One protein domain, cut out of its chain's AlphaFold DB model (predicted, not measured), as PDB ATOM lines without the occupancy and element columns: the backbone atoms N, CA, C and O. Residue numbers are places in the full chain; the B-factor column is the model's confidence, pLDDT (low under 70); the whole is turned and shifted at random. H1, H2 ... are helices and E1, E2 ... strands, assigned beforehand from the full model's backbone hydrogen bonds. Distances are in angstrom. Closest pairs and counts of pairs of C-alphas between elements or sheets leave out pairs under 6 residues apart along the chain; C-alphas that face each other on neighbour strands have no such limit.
ATOM      1  N   ARG A   5     229.610 180.092 149.614       48.81
ATOM      2  CA  ARG A   5     228.415 179.891 148.774       48.81
ATOM      3  C   ARG A   5     227.823 178.474 148.880       48.81
ATOM      4  O   ARG A   5     226.607 178.338 148.867       48.81
ATOM      5  N   ALA A   6     228.664 177.443 148.996       52.56
ATOM      6  CA  ALA A   6     228.217 176.063 149.194       52.56
ATOM      7  C   ALA A   6     227.625 175.861 150.599       52.56
ATOM      8  O   ALA A   6     226.679 175.100 150.751       52.56
ATOM      9  N   GLU A   7     228.119 176.609 151.593       53.69
ATOM     10  CA  GLU A   7     227.672 176.515 152.990       53.69
ATOM     11  C   GLU A   7     226.207 176.961 153.182       53.69
ATOM     12  O   GLU A   7     225.503 176.380 154.003       53.69
ATOM     13  N   GLY A   8     225.720 177.947 152.412       61.53
ATOM     14  CA  GLY A   8     224.333 178.433 152.502       61.53
ATOM     15  C   GLY A   8     223.298 177.422 151.995       61.53
ATOM     16  O   GLY A   8     222.374 177.061 152.721       61.53
ATOM     17  N   LEU A   9     223.486 176.895 150.780       66.19
ATOM     18  CA  LEU A   9     222.601 175.859 150.222       66.19
ATOM     19  C   LEU A   9     222.687 174.548 151.007       66.19
ATOM     20  O   LEU A   9     221.660 173.922 151.255       66.19
ATOM     21  N   GLU A  10     223.887 174.168 151.455       67.44
ATOM     22  CA  GLU A  10     224.074 172.987 152.297       67.44
ATOM     23  C   GLU A  10     223.322 173.131 153.628       67.44
ATOM     24  O   GLU A  10     222.651 172.194 154.054       67.44
ATOM     25  N   LYS A  11     223.332 174.317 154.251       68.69
ATOM     26  CA  LYS A  11     222.536 174.591 155.454       68.69
ATOM     27  C   LYS A  11     221.031 174.458 155.195       68.69
ATOM     28  O   LYS A  11     220.343 173.804 155.978       68.69
ATOM     29  N   VAL A  12     220.523 175.027 154.100       68.81
ATOM     30  CA  VAL A  12     219.105 174.918 153.697       68.81
ATOM     31  C   VAL A  12     218.714 173.455 153.457       68.81
ATOM     32  O   VAL A  12     217.669 172.998 153.920       68.81
ATOM     33  N   GLU A  13     219.581 172.691 152.796       72.50
ATOM     34  CA  GLU A  13     219.394 171.262 152.548       72.50
ATOM     35  C   GLU A  13     219.350 170.443 153.841       72.50
ATOM     36  O   GLU A  13     218.480 169.585 153.985       72.50
ATOM     37  N   LEU A  14     220.237 170.724 154.800       72.25
ATOM     38  CA  LEU A  14     220.265 170.064 156.111       72.25
ATOM     39  C   LEU A  14     219.018 170.384 156.946       72.25
ATOM     40  O   LEU A  14     218.464 169.496 157.603       72.25
ATOM     41  N   MET A  15     218.548 171.634 156.902       72.12
ATOM     42  CA  MET A  15     217.298 172.044 157.552       72.12
ATOM     43  C   MET A  15     216.098 171.303 156.954       72.12
ATOM     44  O   MET A  15     215.255 170.796 157.696       72.12
ATOM     45  N   PHE A  16     216.039 171.187 155.626       76.50
ATOM     46  CA  PHE A  16     214.964 170.464 154.952       76.50
ATOM     47  C   PHE A  16     214.997 168.956 155.248       76.50
ATOM     48  O   PHE A  16     213.957 168.377 155.557       76.50
ATOM     49  N   ASP A  17     216.176 168.323 155.229       75.25
ATOM     50  CA  ASP A  17     216.338 166.898 155.565       75.25
ATOM     51  C   ASP A  17     215.879 166.626 157.011       75.25
ATOM     52  O   ASP A  17     215.106 165.700 157.257       75.25
ATOM     53  N   THR A  18     216.247 167.503 157.953       71.38
ATOM     54  CA  THR A  18     215.807 167.437 159.359       71.38
ATOM     55  C   THR A  18     214.287 167.543 159.482       71.38
ATOM     56  O   THR A  18     213.659 166.745 160.182       71.38
ATOM     57  N   LEU A  19     213.671 168.488 158.767       74.94
ATOM     58  CA  LEU A  19     212.219 168.649 158.758       74.94
ATOM     59  C   LEU A  19     211.516 167.402 158.203       74.94
ATOM     60  O   LEU A  19     210.489 166.988 158.741       74.94
ATOM     61  N   LEU A  20     212.068 166.771 157.163       76.62
ATOM     62  CA  LEU A  20     211.527 165.526 156.618       76.62
ATOM     63  C   LEU A  20     211.662 164.356 157.601       76.62
ATOM     64  O   LEU A  20     210.741 163.548 157.696       76.62
ATOM     65  N   ILE A  21     212.750 164.261 158.374       73.50
ATOM     66  CA  ILE A  21     212.874 163.235 159.425       73.50
ATOM     67  C   ILE A  21     211.726 163.377 160.425       73.50
ATOM     68  O   ILE A  21     211.025 162.406 160.707       73.50
ATOM     69  N   GLN A  22     211.498 164.586 160.927       68.00
ATOM     70  CA  GLN A  22     210.455 164.811 161.921       68.00
ATOM     71  C   GLN A  22     209.061 164.595 161.309       68.00
ATOM     72  O   GLN A  22     208.288 163.775 161.788       68.00
ATOM     73  N   THR A  23     208.757 165.236 160.184       70.00
ATOM     74  CA  THR A  23     207.385 165.240 159.653       70.00
ATOM     75  C   THR A  23     206.995 163.996 158.857       70.00
ATOM     76  O   THR A  23     205.825 163.632 158.818       70.00
ATOM     77  N   VAL A  24     207.950 163.324 158.207       69.00
ATOM     78  CA  VAL A  24     207.667 162.158 157.352       69.00
ATOM     79  C   VAL A  24     207.971 160.843 158.060       69.00
ATOM     80  O   VAL A  24     207.235 159.882 157.856       69.00
ATOM     81  N   LYS A  25     209.027 160.768 158.887       67.25
ATOM     82  CA  LYS A  25     209.336 159.525 159.620       67.25
ATOM     83  C   LYS A  25     208.665 159.432 160.978       67.25
ATOM     84  O   LYS A  25     208.276 158.332 161.353       67.25
ATOM     85  N   ARG A  26     208.556 160.539 161.717       66.81
ATOM     86  CA  ARG A  26     207.894 160.545 163.035       66.81
ATOM     87  C   ARG A  26     206.400 160.868 162.957       66.81
ATOM     88  O   ARG A  26     205.744 160.838 163.986       66.81
ATOM     89  N   ASP A  27     205.890 161.134 161.750       71.62
ATOM     90  CA  ASP A  27     204.477 161.426 161.453       71.62
ATOM     91  C   ASP A  27     203.889 162.566 162.306       71.62
ATOM     92  O   ASP A  27     202.693 162.594 162.577       71.62
ATOM     93  N   ILE A  28     204.733 163.524 162.714       73.31
ATOM     94  CA  ILE A  28     204.285 164.757 163.369       73.31
ATOM     95  C   ILE A  28     204.001 165.843 162.329       73.31
ATOM     96  O   ILE A  28     204.622 165.922 161.264       73.31
ATOM     97  N   THR A  29     203.050 166.712 162.626       73.12
ATOM     98  CA  THR A  29     202.717 167.859 161.788       73.12
ATOM     99  C   THR A  29     203.833 168.905 161.800       73.12
ATOM    100  O   THR A  29     204.701 168.952 162.672       73.12
ATOM    101  N   TYR A  30     203.819 169.779 160.792       68.06
ATOM    102  CA  TYR A  30     204.743 170.913 160.736       68.06
ATOM    103  C   TYR A  30     204.510 171.873 161.910       68.06
ATOM    104  O   TYR A  30     205.453 172.429 162.455       68.06
ATOM    105  N   GLU A  31     203.249 172.049 162.294       71.69
ATOM    106  CA  GLU A  31     202.823 172.876 163.415       71.69
ATOM    107  C   GLU A  31     203.401 172.346 164.737       71.69
ATOM    108  O   GLU A  31     204.027 173.108 165.468       71.69
ATOM    109  N   GLU A  32     203.309 171.034 164.976       69.06
ATOM    110  CA  GLU A  32     203.934 170.375 166.132       69.06
ATOM    111  C   GLU A  32     205.463 170.505 166.102       69.06
ATOM    112  O   GLU A  32     206.078 170.786 167.126       69.06
ATOM    113  N   PHE A  33     206.100 170.373 164.933       69.25
ATOM    114  CA  PHE A  33     207.542 170.605 164.802       69.25
ATOM    115  C   PHE A  33     207.942 172.043 165.167       69.25
ATOM    116  O   PHE A  33     208.950 172.250 165.844       69.25
ATOM    117  N   VAL A  34     207.182 173.045 164.721       66.69
ATOM    118  CA  VAL A  34     207.439 174.450 165.069       66.69
ATOM    119  C   VAL A  34     207.253 174.672 166.567       66.69
ATOM    120  O   VAL A  34     208.088 175.331 167.177       66.69
ATOM    121  N   GLU A  35     206.218 174.088 167.170       64.69
ATOM    122  CA  GLU A  35     205.962 174.169 168.610       64.69
ATOM    123  C   GLU A  35     207.082 173.513 169.436       64.69
ATOM    124  O   GLU A  35     207.550 174.105 170.406       64.69
ATOM    125  N   ILE A  36     207.579 172.346 169.013       63.72
ATOM    126  CA  ILE A  36     208.709 171.645 169.645       63.72
ATOM    127  C   ILE A  36     209.998 172.473 169.545       63.72
ATOM    128  O   ILE A  36     210.710 172.623 170.535       63.72
ATOM    129  N   ASN A  37     210.296 173.056 168.377       58.62
ATOM    130  CA  ASN A  37     211.483 173.909 168.225       58.62
ATOM    131  C   ASN A  37     211.369 175.222 169.000       58.62
ATOM    132  O   ASN A  37     212.363 175.693 169.543       58.62
ATOM    133  N   ALA A  38     210.174 175.812 169.060       55.12
ATOM    134  CA  ALA A  38     209.928 177.039 169.810       55.12
ATOM    135  C   ALA A  38     210.076 176.842 171.328       55.12
ATOM    136  O   ALA A  38     210.291 177.816 172.044       55.12
ATOM    137  N   ARG A  39     209.968 175.599 171.817       54.28
ATOM    138  CA  ARG A  39     210.117 175.238 173.236       54.28
ATOM    139  C   ARG A  39     211.544 174.882 173.658       54.28
ATOM    140  O   ARG A  39     211.737 174.548 174.818       54.28
ATOM    141  N   GLU A  40     212.528 174.927 172.755       50.69
ATOM    142  CA  GLU A  40     213.916 174.482 173.009       50.69
ATOM    143  C   GLU A  40     214.040 173.036 173.551       50.69
ATOM    144  O   GLU A  40     215.122 172.608 173.950       50.69
ATOM    145  N   GLU A  41     212.974 172.226 173.501       44.78
ATOM    146  CA  GLU A  41     212.935 170.816 173.926       44.78
ATOM    147  C   GLU A  41     213.594 169.893 172.882       44.78
ATOM    148  O   GLU A  41     213.124 168.792 172.576       44.78
ATOM    149  N   PHE A  42     214.698 170.349 172.289       43.72
ATOM    150  CA  PHE A  42     215.470 169.577 171.331       43.72
ATOM    151  C   PHE A  42     216.213 168.463 172.078       43.72
ATOM    152  O   PHE A  42     217.347 168.614 172.533       43.72
ATOM    153  N   TYR A  43     215.549 167.315 172.212       38.81
ATOM    154  CA  TYR A  43     216.136 166.054 172.655       38.81
ATOM    155  C   TYR A  43     217.308 165.674 171.726       38.81
ATOM    156  O   TYR A  43     217.129 165.096 170.658       38.81
ATOM    157  N   GLY A  44     218.525 166.054 172.116       35.25
ATOM    158  CA  GLY A  44     219.534 165.079 172.529       35.25
ATOM    159  C   GLY A  44     219.893 163.919 171.590       35.25
ATOM    160  O   GLY A  44     220.224 162.858 172.097       35.25
ATOM    161  N   GLU A  45     219.890 164.084 170.266       36.16
ATOM    162  CA  GLU A  45     220.613 163.175 169.346       36.16
ATOM    163  C   GLU A  45     221.556 163.930 168.390       36.16
ATOM    164  O   GLU A  45     221.823 163.517 167.263       36.16
ATOM    165  N   PHE A  46     222.122 165.047 168.853       43.72
ATOM    166  CA  PHE A  46     223.240 165.701 168.167       43.72
ATOM    167  C   PHE A  46     224.580 164.957 168.337       43.72
ATOM    168  O   PHE A  46     225.515 165.236 167.591       43.72
ATOM    169  N   GLU A  47     224.697 163.996 169.266       31.78
ATOM    170  CA  GLU A  47     225.998 163.407 169.631       31.78
ATOM    171  C   GLU A  47     226.484 162.213 168.784       31.78
ATOM    172  O   GLU A  47     227.653 161.860 168.903       31.78
ATOM    173  N   GLN A  48     225.694 161.607 167.883       28.53
ATOM    174  CA  GLN A  48     226.189 160.466 167.075       28.53
ATOM    175  C   GLN A  48     225.658 160.372 165.634       28.53
ATOM    176  O   GLN A  48     225.569 159.284 165.062       28.53
ATOM    177  N   LEU A  49     225.401 161.495 164.961       39.00
ATOM    178  CA  LEU A  49     225.228 161.487 163.501       39.00
ATOM    179  C   LEU A  49     226.598 161.441 162.802       39.00
ATOM    180  O   LEU A  49     227.031 162.376 162.126       39.00
ATOM    181  N   ASN A  50     227.294 160.319 162.988       32.91
ATOM    182  CA  ASN A  50     228.438 159.929 162.178       32.91
ATOM    183  C   ASN A  50     228.043 160.021 160.692       32.91
ATOM    184  O   ASN A  50     227.192 159.278 160.209       32.91
ATOM    185  N   SER A  51     228.679 160.944 159.965       34.44
ATOM    186  CA  SER A  51     228.576 161.143 158.511       34.44
ATOM    187  C   SER A  51     227.156 161.390 157.974       34.44
ATOM    188  O   SER A  51     226.525 160.491 157.423       34.44
ATOM    189  N   TRP A  52     226.674 162.636 158.049       40.69
ATOM    190  CA  TRP A  52     225.458 163.073 157.350       40.69
ATOM    191  C   TRP A  52     225.607 162.890 155.825       40.69
ATOM    192  O   TRP A  52     226.052 163.778 155.098       40.69
ATOM    193  N   LYS A  53     225.222 161.720 155.309       45.31
ATOM    194  CA  LYS A  53     224.708 161.588 153.944       45.31
ATOM    195  C   LYS A  53     223.243 162.011 154.000       45.31
ATOM    196  O   LYS A  53     222.499 161.435 154.785       45.31
ATOM    197  N   ARG A  54     222.844 162.992 153.179       54.75
ATOM    198  CA  ARG A  54     221.444 163.437 153.017       54.75
ATOM    199  C   ARG A  54     220.512 162.228 152.988       54.75
ATOM    200  O   ARG A  54     220.624 161.409 152.074       54.75
ATOM    201  N   GLN A  55     219.630 162.103 153.970       60.72
ATOM    202  CA  GLN A  55     218.846 160.888 154.152       60.72
ATOM    203  C   GLN A  55     217.711 160.782 153.125       60.72
ATOM    204  O   GLN A  55     217.346 159.676 152.728       60.72
ATOM    205  N   PHE A  56     217.189 161.920 152.660       69.12
ATOM    206  CA  PHE A  56     216.129 161.973 151.651       69.12
ATOM    207  C   PHE A  56     216.611 162.329 150.243       69.12
ATOM    208  O   PHE A  56     215.793 162.365 149.332       69.12
ATOM    209  N   GLY A  57     217.907 162.594 150.041       74.69
ATOM    210  CA  GLY A  57     218.528 162.682 148.711       74.69
ATOM    211  C   GLY A  57     218.131 163.872 147.822       74.69
ATOM    212  O   GLY A  57     218.652 163.971 146.707       74.69
ATOM    213  N   TYR A  58     217.259 164.773 148.287       81.94
ATOM    214  CA  TYR A  58     216.880 165.987 147.559       81.94
ATOM    215  C   TYR A  58     218.036 166.992 147.498       81.94
ATOM    216  O   TYR A  58     218.821 167.146 148.444       81.94
ATOM    217  N   LYS A  59     218.153 167.671 146.357       83.06
ATOM    218  CA  LYS A  59     219.135 168.727 146.125       83.06
ATOM    219  C   LYS A  59     218.458 169.978 145.604       83.06
ATOM    220  O   LYS A  59     217.607 169.882 144.724       83.06
ATOM    221  N   PHE A  60     218.877 171.115 146.138       83.00
ATOM    222  CA  PHE A  60     218.421 172.428 145.720       83.00
ATOM    223  C   PHE A  60     219.527 173.088 144.907       83.00
ATOM    224  O   PHE A  60     220.626 173.306 145.412       83.00
ATOM    225  N   ASN A  61     219.243 173.407 143.650       81.69
ATOM    226  CA  ASN A  61     220.201 174.052 142.766       81.69
ATOM    227  C   ASN A  61     219.627 175.364 142.232       81.69
ATOM    228  O   ASN A  61     218.513 175.407 141.712       81.69
ATOM    229  N   ILE A  62     220.409 176.433 142.333       78.06
ATOM    230  CA  ILE A  62     220.141 177.698 141.651       78.06
ATOM    231  C   ILE A  62     221.201 177.817 140.568       78.06
ATOM    232  O   ILE A  62     222.389 177.890 140.875       78.06
ATOM    233  N   TYR A  63     220.769 177.788 139.315       75.62
ATOM    234  CA  TYR A  63     221.634 178.018 138.163       75.62
ATOM    235  C   TYR A  63     221.466 179.467 137.682       75.62
ATOM    236  O   TYR A  63     220.481 180.119 138.035       75.62
ATOM    237  N   ASN A  64     222.411 179.967 136.875       69.44
ATOM    238  CA  ASN A  64     222.161 181.169 136.072       69.44
ATOM    239  C   ASN A  64     221.128 180.771 135.007       69.44
ATOM    240  O   ASN A  64     221.449 180.026 134.079       69.44
ATOM    241  N   ASP A  65     219.870 181.129 135.237       68.56
ATOM    242  CA  ASP A  65     218.732 180.634 134.470       68.56
ATOM    243  C   ASP A  65     217.726 181.771 134.294       68.56
ATOM    244  O   ASP A  65     217.433 182.508 135.235       68.56
ATOM    245  N   HIS A  66     217.192 181.895 133.084       79.88
ATOM    246  CA  HIS A  66     216.158 182.863 132.734       79.88
ATOM    247  C   HIS A  66     214.906 182.714 133.605       79.88
ATOM    248  O   HIS A  66     214.592 181.629 134.078       79.88
ATOM    249  N   LEU A  67     214.139 183.790 133.764       85.94
ATOM    250  CA  LEU A  67     212.842 183.706 134.435       85.94
ATOM    251  C   LEU A  67     211.887 182.787 133.654       85.94
ATOM    252  O   LEU A  67     211.804 182.879 132.428       85.94
ATOM    253  N   ILE A  68     211.111 181.972 134.369       84.44
ATOM    254  CA  ILE A  68     210.029 181.159 133.794       84.44
ATOM    255  C   ILE A  68     208.712 181.827 134.158       84.44
ATOM    256  O   ILE A  68     208.433 182.042 135.335       84.44
ATOM    257  N   ASP A  69     207.929 182.221 133.153       85.62
ATOM    258  CA  ASP A  69     206.693 182.995 133.332       85.62
ATOM    259  C   ASP A  69     206.887 184.256 134.204       85.62
ATOM    260  O   ASP A  69     206.031 184.634 135.004       85.62
ATOM    261  N   GLY A  70     208.054 184.902 134.086       85.69
ATOM    262  CA  GLY A  70     208.417 186.086 134.874       85.69
ATOM    263  C   GLY A  70     208.780 185.802 136.337       85.69
ATOM    264  O   GLY A  70     209.009 186.742 137.098       85.69
ATOM    265  N   LYS A  71     208.864 184.529 136.744       87.31
ATOM    266  CA  LYS A  71     209.218 184.112 138.104       87.31
ATOM    267  C   LYS A  71     210.651 183.599 138.184       87.31
ATOM    268  O   LYS A  71     211.120 182.881 137.302       87.31
ATOM    269  N   LYS A  72     211.324 183.938 139.288       90.06
ATOM    270  CA  LYS A  72     212.576 183.290 139.697       90.06
ATOM    271  C   LYS A  72     212.274 181.855 140.101       90.06
ATOM    272  O   LYS A  72     211.234 181.588 140.711       90.06
ATOM    273  N   HIS A  73     213.199 180.951 139.817       89.62
ATOM    274  CA  HIS A  73     213.032 179.542 140.138       89.62
ATOM    275  C   HIS A  73     214.330 178.892 140.591       89.62
ATOM    276  O   HIS A  73     215.431 179.408 140.400       89.62
ATOM    277  N   PHE A  74     214.176 177.722 141.190       87.38
ATOM    278  CA  PHE A  74     215.263 176.812 141.505       87.38
ATOM    279  C   PHE A  74     214.933 175.410 141.016       87.38
ATOM    280  O   PHE A  74     213.783 175.080 140.719       87.38
ATOM    281  N   HIS A  75     215.962 174.580 140.933       88.81
ATOM    282  CA  HIS A  75     215.857 173.190 140.528       88.81
ATOM    283  C   HIS A  75     215.863 172.306 141.775       88.81
ATOM    284  O   HIS A  75     216.743 172.425 142.631       88.81
ATOM    285  N   LEU A  76     214.862 171.436 141.886       88.75
ATOM    286  CA  LEU A  76     214.782 170.387 142.892       88.75
ATOM    287  C   LEU A  76     215.063 169.044 142.227       88.75
ATOM    288  O   LEU A  76     214.232 168.517 141.480       88.75
ATOM    289  N   ASP A  77     216.214 168.474 142.561       86.75
ATOM    290  CA  ASP A  77     216.687 167.230 141.973       86.75
ATOM    291  C   ASP A  77     216.683 166.091 142.990       86.75
ATOM    292  O   ASP A  77     217.071 166.253 144.148       86.75
ATOM    293  N   HIS A  78     216.316 164.894 142.540       87.75
ATOM    294  CA  HIS A  78     216.546 163.656 143.278       87.75
ATOM    295  C   HIS A  78     216.939 162.550 142.306       87.75
ATOM    296  O   HIS A  78     216.092 161.943 141.651       87.75
ATOM    297  N   LYS A  79     218.239 162.238 142.264       84.44
ATOM    298  CA  LYS A  79     218.824 161.312 141.283       84.44
ATOM    299  C   LYS A  79     218.185 159.921 141.316       84.44
ATOM    300  O   LYS A  79     217.749 159.430 140.285       84.44
ATOM    301  N   GLU A  80     218.096 159.299 142.493       83.69
ATOM    302  CA  GLU A  80     217.572 157.924 142.614       83.69
ATOM    303  C   GLU A  80     216.079 157.820 142.280       83.69
ATOM    304  O   GLU A  80     215.638 156.826 141.715       83.69
ATOM    305  N   LYS A  81     215.303 158.871 142.577       82.50
ATOM    306  CA  LYS A  81     213.882 158.955 142.235       82.50
ATOM    307  C   LYS A  81     213.642 159.530 140.840       82.50
ATOM    308  O   LYS A  81     212.491 159.588 140.434       82.50
ATOM    309  N   ASN A  82     214.683 159.923 140.101       85.62
ATOM    310  CA  ASN A  82     214.590 160.561 138.786       85.62
ATOM    311  C   ASN A  82     213.624 161.767 138.756       85.62
ATOM    312  O   ASN A  82     212.766 161.885 137.874       85.62
ATOM    313  N   ILE A  83     213.741 162.614 139.782       87.31
ATOM    314  CA  ILE A  83     212.985 163.861 139.933       87.31
ATOM    315  C   ILE A  83     213.886 165.008 139.486       87.31
ATOM    316  O   ILE A  83     215.009 165.115 139.979       87.31
ATOM    317  N   HIS A  84     213.358 165.844 138.593       89.62
ATOM    318  CA  HIS A  84     213.992 167.052 138.070       89.62
ATOM    319  C   HIS A  84     212.908 168.119 137.883       89.62
ATOM    320  O   HIS A  84     212.261 168.188 136.835       89.62
ATOM    321  N   LEU A  85     212.653 168.892 138.938       89.69
ATOM    322  CA  LEU A  85     211.594 169.902 138.966       89.69
ATOM    323  C   LEU A  85     212.189 171.298 138.967       89.69
ATOM    324  O   LEU A  85     213.166 171.544 139.668       89.69
ATOM    325  N   LYS A  86     211.541 172.230 138.274       91.06
ATOM    326  CA  LYS A  86     211.763 173.659 138.478       91.06
ATOM    327  C   LYS A  86     210.608 174.227 139.280       91.06
ATOM    328  O   LYS A  86     209.454 174.060 138.880       91.06
ATOM    329  N   LEU A  87     210.909 174.877 140.398       90.56
ATOM    330  CA  LEU A  87     209.906 175.477 141.270       90.56
ATOM    331  C   LEU A  87     210.177 176.961 141.488       90.56
ATOM    332  O   LEU A  87     211.334 177.364 141.587       90.56
ATOM    333  N   ASP A  88     209.114 177.753 141.615       90.69
ATOM    334  CA  ASP A  88     209.233 179.107 142.155       90.69
ATOM    335  C   ASP A  88     209.541 179.079 143.664       90.69
ATOM    336  O   ASP A  88     209.487 178.035 144.322       90.69
ATOM    337  N   PHE A  89     209.866 180.241 144.235       87.75
ATOM    338  CA  PHE A  89     210.215 180.362 145.660       87.75
ATOM    339  C   PHE A  89     209.027 180.186 146.613       87.75
ATOM    340  O   PHE A  89     209.211 180.223 147.822       87.75
ATOM    341  N   GLU A  90     207.827 179.930 146.094       87.50
ATOM    342  CA  GLU A  90     206.650 179.529 146.872       87.50
ATOM    343  C   GLU A  90     206.409 178.007 146.789       87.50
ATOM    344  O   GLU A  90     205.472 177.464 147.382       87.50
ATOM    345  N   GLY A  91     207.250 177.287 146.039       86.25
ATOM    346  CA  GLY A  91     207.151 175.848 145.829       86.25
ATOM    347  C   GLY A  91     206.089 175.445 144.808       86.25
ATOM    348  O   GLY A  91     205.631 174.297 144.821       86.25
ATOM    349  N   ASN A  92     205.651 176.351 143.933       91.50
ATOM    350  CA  ASN A  92     204.837 175.993 142.777       91.50
ATOM    351  C   ASN A  92     205.736 175.409 141.689       91.50
ATOM    352  O   ASN A  92     206.787 175.959 141.379       91.50
ATOM    353  N   ILE A  93     205.317 174.284 141.115       91.50
ATOM    354  CA  ILE A  93     206.051 173.624 140.034       91.50
ATOM    355  C   ILE A  93     205.808 174.423 138.751       91.50
ATOM    356  O   ILE A  93     204.659 174.559 138.336       91.50
ATOM    357  N   LEU A  94     206.880 174.932 138.149       90.06
ATOM    358  CA  LEU A  94     206.862 175.651 136.874       90.06
ATOM    359  C   LEU A  94     207.162 174.703 135.705       90.06
ATOM    360  O   LEU A  94     206.491 174.741 134.681       90.06
ATOM    361  N   GLU A  95     208.129 173.797 135.881       88.88
ATOM    362  CA  GLU A  95     208.431 172.728 134.923       88.88
ATOM    363  C   GLU A  95     208.673 171.400 135.654       88.88
ATOM    364  O   GLU A  95     209.317 171.363 136.704       88.88
ATOM    365  N   ASP A  96     208.216 170.300 135.058       88.81
ATOM    366  CA  ASP A  96     208.541 168.935 135.478       88.81
ATOM    367  C   ASP A  96     209.213 168.207 134.311       88.81
ATOM    368  O   ASP A  96     208.570 167.873 133.315       88.81
ATOM    369  N   LYS A  97     210.532 168.018 134.412       79.69
ATOM    370  CA  LYS A  97     211.339 167.284 133.423       79.69
ATOM    371  C   LYS A  97     211.738 165.897 133.927       79.69
ATOM    372  O   LYS A  97     212.454 165.174 133.232       79.69
ATOM    373  N   GLY A  98     211.306 165.527 135.133       70.31
ATOM    374  CA  GLY A  98     211.540 164.210 135.702       70.31
ATOM    375  C   GLY A  98     210.678 163.146 135.028       70.31
ATOM    376  O   GLY A  98     209.674 163.434 134.379       70.31
ATOM    377  N   LYS A  99     211.050 161.874 135.205       70.00
ATOM    378  CA  LYS A  99     210.150 160.762 134.837       70.00
ATOM    379  C   LYS A  99     209.145 160.446 135.944       70.00
ATOM    380  O   LYS A  99     208.142 159.791 135.681       70.00
ATOM    381  N   ASN A 100     209.427 160.895 137.167       72.44
ATOM    382  CA  ASN A 100     208.613 160.646 138.346       72.44
ATOM    383  C   ASN A 100     208.212 161.960 139.013       72.44
ATOM    384  O   ASN A 100     209.000 162.900 139.090       72.44
ATOM    385  N   ARG A 101     207.000 161.973 139.574       79.50
ATOM    386  CA  ARG A 101     206.493 163.100 140.359       79.50
ATOM    387  C   ARG A 101     207.074 163.084 141.769       79.50
ATOM    388  O   ARG A 101     207.300 162.022 142.350       79.50
ATOM    389  N   ILE A 102     207.247 164.271 142.341       85.12
ATOM    390  CA  ILE A 102     207.509 164.418 143.772       85.12
ATOM    391  C   ILE A 102     206.340 163.856 144.592       85.12
ATOM    392  O   ILE A 102     205.171 164.012 144.233       85.12
ATOM    393  N   ASP A 103     206.662 163.192 145.702       87.19
ATOM    394  CA  ASP A 103     205.657 162.708 146.642       87.19
ATOM    395  C   ASP A 103     204.820 163.874 147.203       87.19
ATOM    396  O   ASP A 103     205.349 164.934 147.545       87.19
ATOM    397  N   LYS A 104     203.500 163.677 147.322       85.81
ATOM    398  CA  LYS A 104     202.569 164.734 147.750       85.81
ATOM    399  C   LYS A 104     202.849 165.234 149.169       85.81
ATOM    400  O   LYS A 104     202.699 166.431 149.416       85.81
ATOM    401  N   LYS A 105     203.233 164.352 150.102       83.31
ATOM    402  CA  LYS A 105     203.581 164.757 151.473       83.31
ATOM    403  C   LYS A 105     204.855 165.596 151.451       83.31
ATOM    404  O   LYS A 105     204.873 166.675 152.035       83.31
ATOM    405  N   VAL A 106     205.867 165.157 150.701       84.06
ATOM    406  CA  VAL A 106     207.125 165.906 150.543       84.06
ATOM    407  C   VAL A 106     206.877 167.279 149.916       84.06
ATOM    408  O   VAL A 106     207.391 168.275 150.417       84.06
ATOM    409  N   HIS A 107     206.045 167.370 148.876       87.88
ATOM    410  CA  HIS A 107     205.724 168.654 148.242       87.88
ATOM    411  C   HIS A 107     204.983 169.604 149.188       87.88
ATOM    412  O   HIS A 107     205.286 170.794 149.229       87.88
ATOM    413  N   LYS A 108     204.055 169.086 150.000       85.75
ATOM    414  CA  LYS A 108     203.360 169.879 151.024       85.75
ATOM    415  C   LYS A 108     204.336 170.443 152.060       85.75
ATOM    416  O   LYS A 108     204.228 171.616 152.411       85.75
ATOM    417  N   VAL A 109     205.282 169.630 152.532       81.19
ATOM    418  CA  VAL A 109     206.325 170.065 153.476       81.19
ATOM    419  C   VAL A 109     207.243 171.101 152.826       81.19
ATOM    420  O   VAL A 109     207.509 172.137 153.431       81.19
ATOM    421  N   LEU A 110     207.648 170.879 151.574       84.69
ATOM    422  CA  LEU A 110     208.464 171.817 150.806       84.69
ATOM    423  C   LEU A 110     207.803 173.195 150.686       84.69
ATOM    424  O   LEU A 110     208.450 174.201 150.956       84.69
ATOM    425  N   LYS A 111     206.512 173.252 150.340       87.56
ATOM    426  CA  LYS A 111     205.776 174.524 150.269       87.56
ATOM    427  C   LYS A 111     205.783 175.267 151.605       87.56
ATOM    428  O   LYS A 111     206.048 176.461 151.636       87.56
ATOM    429  N   LYS A 112     205.533 174.566 152.716       82.19
ATOM    430  CA  LYS A 112     205.566 175.182 154.055       82.19
ATOM    431  C   LYS A 112     206.952 175.716 154.412       82.19
ATOM    432  O   LYS A 112     207.054 176.797 154.976       82.19
ATOM    433  N   PHE A 113     207.997 174.965 154.071       79.94
ATOM    434  CA  PHE A 113     209.381 175.363 154.304       79.94
ATOM    435  C   PHE A 113     209.756 176.628 153.520       79.94
ATOM    436  O   PHE A 113     210.316 177.559 154.088       79.94
ATOM    437  N   LEU A 114     209.400 176.687 152.234       80.50
ATOM    438  CA  LEU A 114     209.727 177.819 151.366       80.50
ATOM    439  C   LEU A 114     208.982 179.104 151.734       80.50
ATOM    440  O   LEU A 114     209.529 180.180 151.549       80.50
ATOM    441  N   LEU A 115     207.773 179.005 152.296       82.25
ATOM    442  CA  LEU A 115     206.976 180.166 152.711       82.25
ATOM    443  C   LEU A 115     207.458 180.827 154.017       82.25
ATOM    444  O   LEU A 115     206.854 181.801 154.470       82.25
ATOM    445  N   GLN A 116     208.525 180.322 154.639       75.31
ATOM    446  CA  GLN A 116     209.131 180.981 155.791       75.31
ATOM    447  C   GLN A 116     209.805 182.298 155.347       75.31
ATOM    448  O   GLN A 116     210.622 182.268 154.423       75.31
ATOM    449  N   PRO A 117     209.523 183.453 155.985       72.25
ATOM    450  CA  PRO A 117     210.023 184.754 155.523       72.25
ATOM    451  C   PRO A 117     211.548 184.828 155.357       72.25
ATOM    452  O   PRO A 117     212.039 185.342 154.356       72.25
ATOM    453  N   ASN A 118     212.293 184.249 156.303       74.94
ATOM    454  CA  ASN A 118     213.756 184.176 156.265       74.94
ATOM    455  C   ASN A 118     214.273 183.330 155.092       74.94
ATOM    456  O   ASN A 118     215.322 183.633 154.533       74.94
ATOM    457  N   ILE A 119     213.534 182.286 154.712       74.00
ATOM    458  CA  ILE A 119     213.883 181.422 153.586       74.00
ATOM    459  C   ILE A 119     213.671 182.199 152.283       74.00
ATOM    460  O   ILE A 119     214.612 182.316 151.503       74.00
ATOM    461  N   ILE A 120     212.503 182.815 152.068       75.12
ATOM    462  CA  ILE A 120     212.219 183.620 150.860       75.12
ATOM    463  C   ILE A 120     213.288 184.697 150.625       75.12
ATOM    464  O   ILE A 120     213.730 184.900 149.489       75.12
ATOM    465  N   GLU A 121     213.700 185.398 151.682       74.94
ATOM    466  CA  GLU A 121     214.748 186.415 151.600       74.94
ATOM    467  C   GLU A 121     216.089 185.804 151.168       74.94
ATOM    468  O   GLU A 121     216.703 186.274 150.206       74.94
ATOM    469  N   GLU A 122     216.505 184.706 151.805       76.38
ATOM    470  CA  GLU A 122     217.749 184.002 151.486       76.38
ATOM    471  C   GLU A 122     217.765 183.490 150.034       76.38
ATOM    472  O   GLU A 122     218.752 183.684 149.320       76.38
ATOM    473  N   TRP A 123     216.653 182.934 149.545       75.88
ATOM    474  CA  TRP A 123     216.508 182.494 148.152       75.88
ATOM    475  C   TRP A 123     216.648 183.640 147.149       75.88
ATOM    476  O   TRP A 123     217.337 183.494 146.136       75.88
ATOM    477  N   ASN A 124     216.040 184.795 147.430       81.12
ATOM    478  CA  ASN A 124     216.168 185.971 146.571       81.12
ATOM    479  C   ASN A 124     217.607 186.484 146.513       81.12
ATOM    480  O   ASN A 124     218.105 186.764 145.423       81.12
ATOM    481  N   VAL A 125     218.288 186.554 147.659       81.38
ATOM    482  CA  VAL A 125     219.699 186.956 147.726       81.38
ATOM    483  C   VAL A 125     220.584 185.981 146.950       81.38
ATOM    484  O   VAL A 125     221.452 186.415 146.188       81.38
ATOM    485  N   LEU A 126     220.367 184.672 147.111       78.56
ATOM    486  CA  LEU A 126     221.135 183.644 146.408       78.56
ATOM    487  C   LEU A 126     220.937 183.721 144.891       78.56
ATOM    488  O   LEU A 126     221.924 183.702 144.154       78.56
ATOM    489  N   TYR A 127     219.692 183.852 144.428       79.94
ATOM    490  CA  TYR A 127     219.385 183.958 143.002       79.94
ATOM    491  C   TYR A 127     219.947 185.235 142.390       79.94
ATOM    492  O   TYR A 127     220.626 185.170 141.366       79.94
ATOM    493  N   ASP A 128     219.747 186.386 143.033       81.88
ATOM    494  CA  ASP A 128     220.260 187.656 142.518       81.88
ATOM    495  C   ASP A 128     221.783 187.656 142.468       81.88
ATOM    496  O   ASP A 128     222.363 188.128 141.499       81.88
ATOM    497  N   LYS A 129     222.453 187.085 143.471       77.94
ATOM    498  CA  LYS A 129     223.911 186.946 143.450       77.94
ATOM    499  C   LYS A 129     224.390 186.059 142.301       77.94
ATOM    500  O   LYS A 129     225.433 186.342 141.726       77.94
ATOM    501  N   HIS A 130     223.653 184.998 141.980       70.81
ATOM    502  CA  HIS A 130     224.022 184.069 140.913       70.81
ATOM    503  C   HIS A 130     223.754 184.631 139.504       70.81
ATOM    504  O   HIS A 130     224.416 184.210 138.558       70.81
ATOM    505  N   ASN A 131     222.815 185.576 139.366       68.50
ATOM    506  CA  ASN A 131     222.419 186.183 138.086       68.50
ATOM    507  C   ASN A 131     222.932 187.634 137.901       68.50
ATOM    508  O   ASN A 131     222.736 188.214 136.843       68.50
ATOM    509  N   LYS A 132     223.583 188.242 138.910       63.00
ATOM    510  CA  LYS A 132     224.254 189.562 138.817       63.00
ATOM    511  C   LYS A 132     225.746 189.486 138.467       63.00
ATOM    512  O   LYS A 132     226.371 190.530 138.334       63.00
ATOM    513  N   GLU A 133     226.336 188.294 138.365       50.50
ATOM    514  CA  GLU A 133     227.736 188.110 137.936       50.50
ATOM    515  C   GLU A 133     227.882 188.092 136.388       50.50
ATOM    516  O   GLU A 133     228.738 187.375 135.873       50.50
TER     517      GLU A 133
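Overview. This is residues 5 to 133 of the 134 residues of an uncharacterized protein of Flavobacteriales bacterium (UniProt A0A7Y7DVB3). A small twisted sheet of four strands, E1 to E4, sits at one end of the domain, and the long helix H1 runs past its E1 edge toward H2 at the other end. H3 packs on the later part of H1, H4 lies near H1 and E2, and a long loop leads from H2 back to E1, with residues 39 to 51 sticking out. The printed part has 129 residues with four named helices and four named strands, in the order H1 H2 E1 E2 E3 E4 H3 H4, of mixed class. The sheet's order is E1 - E2 - E3 - E4, all antiparallel. The whole is compact, with a radius of gyration of the C-alphas of 15.3 A and spans of 43 by 31 by 29 A.

Along the chain. In the sheet, E1 is residues 59 to 61, E2 residues 73 to 78 with 16.6 A from first to last C-alpha, E3 residues 83 to 88 with 15.9 A, and E4 residues 93 to 96. H1, residues 5 to 25, spans 29.9 A from C-alpha 5 at (228.415, 179.891, 148.774) to C-alpha 25. H2 is residues 30 to 38, 12.1 A. H3 is residues 104 to 114, 15.3 A. H4, residues 117 to 131, spans 21.4 A and ends with C-alpha 131 at (222.419, 186.183, 138.086).

Arrangement. The strands form a meander, each the antiparallel neighbour of the one before, and their lines turn by 72 degrees from edge to edge. E1 and E2 are a hairpin, with N 59 and O 77 at 2.8 A. E2 and E3 are a hairpin, with N 76 and O 85 at 2.8 A. E3 and E4 are a hairpin, with N 94 and O 86 at 2.8 A. H1 only grazes the sheet with residues 9 to 16; the C-alphas of Glu 13 and Lys 59, the closest of H1 and E1, are 6.9 A apart. H4 only grazes it with residues 123 to 127. H3 is not on the sheet, but only just, with 4 pairs of C-alphas within 10 A. H1 touches H3 with residues 16 to 24 alone, at a steep tilt of 45 degrees, opposite ways; the closest C-alphas, of Phe 16 and Phe 113, are 7.5 A apart. H1 touches H2 with residues 19 to 23 alone; the closest C-alphas, of Thr 23 and Tyr 30, are 6.4 A apart. H3 and H4 are close but not clearly touching, about perpendicular at 83 degrees, with the C-alphas of Leu 114 and Ile 120 closest at 6.3 A. H2 and H4 are apart. Every O i to N i+4 pair is within hydrogen-bond range in H2, H3 and H4, and 16 of 17 are in H1.

Size, cuts and confidence. The two C-alphas farthest apart, of Glu 47 and Asp 69, are 45.5 A apart. The printed part has no cut. The links H2 to E1 and E1 to E2 are long, with 20 and 11 residues. Residues 35 to 51, of which 35 to 38 belong to H2, stand free. The mean pLDDT of the printed part is 72.7, and 43 residues are under 70, among them residues 5 to 12 and 32 to 56.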